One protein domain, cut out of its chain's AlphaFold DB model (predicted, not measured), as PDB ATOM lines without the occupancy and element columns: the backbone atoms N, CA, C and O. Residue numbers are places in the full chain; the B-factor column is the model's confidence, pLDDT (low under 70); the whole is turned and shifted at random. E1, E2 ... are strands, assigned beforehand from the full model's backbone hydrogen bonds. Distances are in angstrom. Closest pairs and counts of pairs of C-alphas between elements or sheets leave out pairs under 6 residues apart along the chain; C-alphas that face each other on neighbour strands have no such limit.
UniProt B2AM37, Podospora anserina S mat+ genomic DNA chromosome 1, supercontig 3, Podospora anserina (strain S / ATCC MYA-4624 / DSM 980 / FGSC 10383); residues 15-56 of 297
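AT A GLANCE: This is residues 15 to 56 of the 297 residues of an uncharacterized protein of Podospora anserina (strain S / ATCC MYA-4624 / DSM 980 / FGSC 10383) (UniProt B2AM37). This model has little regular structure: a small hairpin of two strands, E1 and E2, with a loop before it and a long unnamed stretch after it. Residues 40 to 44 fold back past E1, and residues 52 to 56 lead away from the hairpin as a tail. The printed part has 42 residues, 10 of them in E1 and then E2, an antiparallel sheet in the order E1 - E2; the class is all strand, with no named helix. The whole is compact, with a radius of gyration of the C-alphas of 10.1 A and spans of 28 by 19 by 18 A.

IN THESE COORDINATES: Start at Gln 15, C-alpha at (32.948, 22.179, 93.727). Find C-alpha 24 at (37.038, 30.553, 93.115); from there E1, residues 24 to 28, runs 12.6 A. E2, residues 35 to 39, runs 10.5 A to C-alpha 39 at (42.455, 30.070, 93.909).

HOW THE PARTS SIT: E1 and E2 form a hairpin, antiparallel at 159 degrees, joined by a short link of 6 residues. Look at C-alphas 25 and 38, which face each other at 4.3 A. N 26 and O 37, 2.8 A apart, are within hydrogen-bond range.

THE WHOLE: The C-alphas farthest apart, of Ser 21 and Thr 32, are 27.9 A apart. The printed part has no cut. Look for pLDDT under 70 at residues 19 to 20, 50 and 52 to 56.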
ATOM      1  N   GLN A  15      31.614  21.545  93.739       70.38
ATOM      2  CA  GLN A  15      32.948  22.179  93.727       70.38
ATOM      3  C   GLN A  15      32.903  23.580  94.347       70.38
ATOM      4  O   GLN A  15      33.326  24.569  93.756       70.38
ATOM      5  N   VAL A  16      32.340  23.669  95.554       78.75
ATOM      6  CA  VAL A  16      32.353  24.897  96.349       78.75
ATOM      7  C   VAL A  16      33.640  24.907  97.159       78.75
ATOM      8  O   VAL A  16      33.883  24.004  97.959       78.75
ATOM      9  N   CYS A  17      34.471  25.929  96.960       88.25
ATOM     10  CA  CYS A  17      35.642  26.152  97.797       88.25
ATOM     11  C   CYS A  17      35.188  26.286  99.251       88.25
ATOM     12  O   CYS A  17      34.441  27.203  99.593       88.25
ATOM     13  N   ALA A  18      35.589  25.326 100.088       77.25
ATOM     14  CA  ALA A  18      35.169  25.250 101.475       77.25
ATOM     15  C   ALA A  18      35.702  26.465 102.251       77.25
ATOM     16  O   ALA A  18      36.819  26.475 102.754       77.25
ATOM     17  N   ASN A  19      34.857  27.486 102.362       57.62
ATOM     18  CA  ASN A  19      34.857  28.444 103.458       57.62
ATOM     19  C   ASN A  19      36.035  29.434 103.553       57.62
ATOM     20  O   ASN A  19      36.419  29.832 104.651       57.62
ATOM     21  N   ALA A  20      36.560  29.895 102.420       64.44
ATOM     22  CA  ALA A  20      37.398  31.089 102.392       64.44
ATOM     23  C   ALA A  20      36.777  32.116 101.438       64.44
ATOM     24  O   ALA A  20      36.706  31.908 100.225       64.44
ATOM     25  N   SER A  21      36.267  33.215 101.999       75.94
ATOM     26  CA  SER A  21      35.743  34.344 101.229       75.94
ATOM     27  C   SER A  21      36.825  34.844 100.269       75.94
ATOM     28  O   SER A  21      37.851  35.343 100.724       75.94
ATOM     29  N   GLY A  22      36.600  34.692  98.960       82.38
ATOM     30  CA  GLY A  22      37.513  35.167  97.914       82.38
ATOM     31  C   GLY A  22      38.148  34.086  97.035       82.38
ATOM     32  O   GLY A  22      38.785  34.449  96.054       82.38
ATOM     33  N   TYR A  23      37.950  32.794  97.314       88.88
ATOM     34  CA  TYR A  23      38.481  31.716  96.467       88.88
ATOM     35  C   TYR A  23      37.430  31.203  95.480       88.88
ATOM     36  O   TYR A  23      36.305  30.870  95.856       88.88
ATOM     37  N   LEU A  24      37.821  31.111  94.213       88.69
ATOM     38  CA  LEU A  24      37.038  30.553  93.115       88.69
ATOM     39  C   LEU A  24      37.671  29.228  92.683       88.69
ATOM     40  O   LEU A  24      38.893  29.075  92.698       88.69
ATOM     41  N   TRP A  25      36.845  28.258  92.304       89.44
ATOM     42  CA  TRP A  25      37.329  27.013  91.719       89.44
ATOM     43  C   TRP A  25      37.731  27.249  90.258       89.44
ATOM     44  O   TRP A  25      36.926  27.737  89.463       89.44
ATOM     45  N   TYR A  26      38.958  26.884  89.895       89.50
ATOM     46  CA  TYR A  26      39.486  26.997  88.537       89.50
ATOM     47  C   TYR A  26      39.929  25.637  88.009       89.50
ATOM     48  O   TYR A  26      40.482  24.823  88.746       89.50
ATOM     49  N   ILE A  27      39.742  25.429  86.704       91.31
ATOM     50  CA  ILE A  27      40.286  24.293  85.956       91.31
ATOM     51  C   ILE A  27      41.078  24.854  84.775       91.31
ATOM     52  O   ILE A  27      40.505  25.471  83.877       91.31
ATOM     53  N   CYS A  28      42.389  24.631  84.763       91.38
ATOM     54  CA  CYS A  28      43.277  25.042  83.682       91.38
ATOM     55  C   CYS A  28      43.741  23.814  82.903       91.38
ATOM     56  O   CYS A  28      44.587  23.046  83.358       91.38
ATOM     57  N   THR A  29      43.202  23.648  81.696       91.88
ATOM     58  CA  THR A  29      43.581  22.573  80.763       91.88
ATOM     59  C   THR A  29      44.810  22.915  79.922       91.88
ATOM     60  O   THR A  29      45.343  22.053  79.233       91.88
ATOM     61  N   PHE A  30      45.242  24.179  79.944       86.56
ATOM     62  CA  PHE A  30      46.346  24.692  79.125       86.56
ATOM     63  C   PHE A  30      47.684  24.758  79.876       86.56
ATOM     64  O   PHE A  30      48.701  25.105  79.280       86.56
ATOM     65  N   THR A  31      47.705  24.427  81.170       78.94
ATOM     66  CA  THR A  31      48.934  24.305  81.962       78.94
ATOM     67  C   THR A  31      49.426  22.859  81.922       78.94
ATOM     68  O   THR A  31      48.627  21.926  81.874       78.94
ATOM     69  N   THR A  32      50.745  22.653  81.937       81.06
ATOM     70  CA  THR A  32      51.349  21.321  82.103       81.06
ATOM     71  C   THR A  32      52.142  21.323  83.409       81.06
ATOM     72  O   THR A  32      53.190  21.968  83.446       81.06
ATOM     73  N   PRO A  33      51.675  20.649  84.480       83.00
ATOM     74  CA  PRO A  33      50.469  19.810  84.575       83.00
ATOM     75  C   PRO A  33      49.151  20.609  84.566       83.00
ATOM     76  O   PRO A  33      49.135  21.804  84.878       83.00
ATOM     77  N   TRP A  34      48.040  19.948  84.210       87.00
ATOM     78  CA  TRP A  34      46.704  20.545  84.316       87.00
ATOM     79  C   TRP A  34      46.415  20.867  85.784       87.00
ATOM     80  O   TRP A  34      46.778  20.103  86.681       87.00
ATOM     81  N   TYR A  35      45.800  22.018  86.030       88.31
ATOM     82  CA  TYR A  35      45.472  22.476  87.377       88.31
ATOM     83  C   TYR A  35      43.962  22.403  87.590       88.31
ATOM     84  O   TYR A  35      43.200  22.836  86.729       88.31
ATOM     85  N   ALA A  36      43.532  21.888  88.738       90.56
ATOM     86  CA  ALA A  36      42.159  22.007  89.210       90.56
ATOM     87  C   ALA A  36      42.165  22.246  90.719       90.56
ATOM     88  O   ALA A  36      42.692  21.428  91.475       90.56
ATOM     89  N   GLY A  37      41.625  23.381  91.152       90.06
ATOM     90  CA  GLY A  37      41.666  23.771  92.556       90.06
ATOM     91  C   GLY A  37      41.084  25.153  92.827       90.06
ATOM     92  O   GLY A  37      40.691  25.879  91.916       90.06
ATOM     93  N   CYS A  38      41.027  25.504  94.108       91.56
ATOM     94  CA  CYS A  38      40.573  26.805  94.583       91.56
ATOM     95  C   CYS A  38      41.717  27.819  94.577       91.56
ATOM     96  O   CYS A  38      42.769  27.563  95.163       91.56
ATOM     97  N   CYS A  39      41.491  28.978  93.964       91.19
ATOM     98  CA  CYS A  39      42.455  30.070  93.909       91.19
ATOM     99  C   CYS A  39      41.747  31.422  94.069       91.19
ATOM    100  O   CYS A  39      40.591  31.576  93.676       91.19
ATOM    101  N   ASP A  40      42.420  32.397  94.666       91.31
ATOM    102  CA  ASP A  40      41.951  33.785  94.781       91.31
ATOM    103  C   ASP A  40      42.175  34.577  93.478       91.31
ATOM    104  O   ASP A  40      41.407  35.474  93.132       91.31
ATOM    105  N   ILE A  41      43.194  34.191  92.709       90.25
ATOM    106  CA  ILE A  41      43.574  34.769  91.414       90.25
ATOM    107  C   ILE A  41      43.415  33.712  90.312       90.25
ATOM    108  O   ILE A  41      43.661  32.539  90.544       90.25
ATOM    109  N   ASN A  42      43.023  34.092  89.091       89.75
ATOM    110  CA  ASN A  42      42.884  33.137  87.984       89.75
ATOM    111  C   ASN A  42      44.248  32.512  87.598       89.75
ATOM    112  O   ASN A  42      45.092  33.218  87.035       89.75
ATOM    113  N   PRO A  43      44.458  31.198  87.817       89.88
ATOM    114  CA  PRO A  43      45.735  30.546  87.552       89.88
ATOM    115  C   PRO A  43      45.938  30.189  86.075       89.88
ATOM    116  O   PRO A  43      47.033  29.802  85.678       89.88
ATOM    117  N   CYS A  44      44.910  30.340  85.234       91.12
ATOM    118  CA  CYS A  44      44.988  30.012  83.811       91.12
ATOM    119  C   CYS A  44      45.588  31.152  82.965       91.12
ATOM    120  O   CYS A  44      45.614  31.060  81.737       91.12
ATOM    121  N   HIS A  45      46.030  32.248  83.589       89.38
ATOM    122  CA  HIS A  45      46.670  33.354  82.885       89.38
ATOM    123  C   HIS A  45      48.103  32.969  82.456       89.38
ATOM    124  O   HIS A  45      48.800  32.306  83.220       89.38
ATOM    125  N   PRO A  46      48.586  33.382  81.266       80.62
ATOM    126  CA  PRO A  46      49.901  32.981  80.746       80.62
ATOM    127  C   PRO A  46      51.099  33.462  81.582       80.62
ATOM    128  O   PRO A  46      52.199  32.940  81.425       80.62
ATOM    129  N   GLN A  47      50.902  34.441  82.467       78.56
ATOM    130  CA  GLN A  47      51.870  34.858  83.484       78.56
ATOM    131  C   GLN A  47      51.176  34.825  84.851       78.56
ATOM    132  O   GLN A  47      50.646  35.847  85.293       78.56
ATOM    133  N   PRO A  48      51.080  33.653  85.494       70.69
ATOM    134  CA  PRO A  48      50.391  33.545  86.767       70.69
ATOM    135  C   PRO A  48      51.245  34.191  87.864       70.69
ATOM    136  O   PRO A  48      52.380  33.787  88.107       70.69
ATOM    137  N   VAL A  49      50.686  35.197  88.538       75.31
ATOM    138  CA  VAL A  49      51.274  35.844  89.728       75.31
ATOM    139  C   VAL A  49      50.609  35.324  91.020       75.31
ATOM    140  O   VAL A  49      50.631  35.995  92.046       75.31
ATOM    141  N   GLY A  50      49.966  34.145  90.966       68.88
ATOM    142  CA  GLY A  50      49.097  33.594  92.017       68.88
ATOM    143  C   GLY A  50      48.660  32.144  91.749       68.88
ATOM    144  O   GLY A  50      48.919  31.624  90.665       68.88
ATOM    145  N   CYS A  51      48.075  31.482  92.757       71.44
ATOM    146  CA  CYS A  51      48.360  30.086  93.136       71.44
ATOM    147  C   CYS A  51      48.324  29.024  92.031       71.44
ATOM    148  O   CYS A  51      47.330  28.805  91.344       71.44
ATOM    149  N   PRO A  52      49.396  28.225  92.009       67.38
ATOM    150  CA  PRO A  52      49.336  26.872  92.569       67.38
ATOM    151  C   PRO A  52      50.365  26.640  93.695       67.38
ATOM    152  O   PRO A  52      51.568  26.707  93.464       67.38
ATOM    153  N   LEU A  53      49.918  26.266  94.902       56.53
ATOM    154  CA  LEU A  53      50.745  25.459  95.809       56.53
ATOM    155  C   LEU A  53      49.916  24.375  96.495       56.53
ATOM    156  O   LEU A  53      49.381  24.527  97.587       56.53
ATOM    157  N   THR A  54      49.909  23.224  95.842       51.78
ATOM    158  CA  THR A  54      49.561  21.910  96.378       51.78
ATOM    159  C   THR A  54      50.693  21.301  97.239       51.78
ATOM    160  O   THR A  54      50.781  20.083  97.317       51.78
ATOM    161  N   ALA A  55      51.601  22.075  97.864       48.97
ATOM    162  CA  ALA A  55      52.832  21.497  98.448       48.97
ATOM    163  C   ALA A  55      53.269  21.961  99.852       48.97
ATOM    164  O   ALA A  55      54.376  21.613 100.257       48.97
ATOM    165  N   GLN A  56      52.461  22.690 100.629       45.62
ATOM    166  CA  GLN A  56      52.787  22.938 102.047       45.62
ATOM    167  C   GLN A  56      51.535  22.900 102.925       45.62
ATOM    168  O   GLN A  56      50.934  23.927 103.216       45.62
TER     169      GLN A  56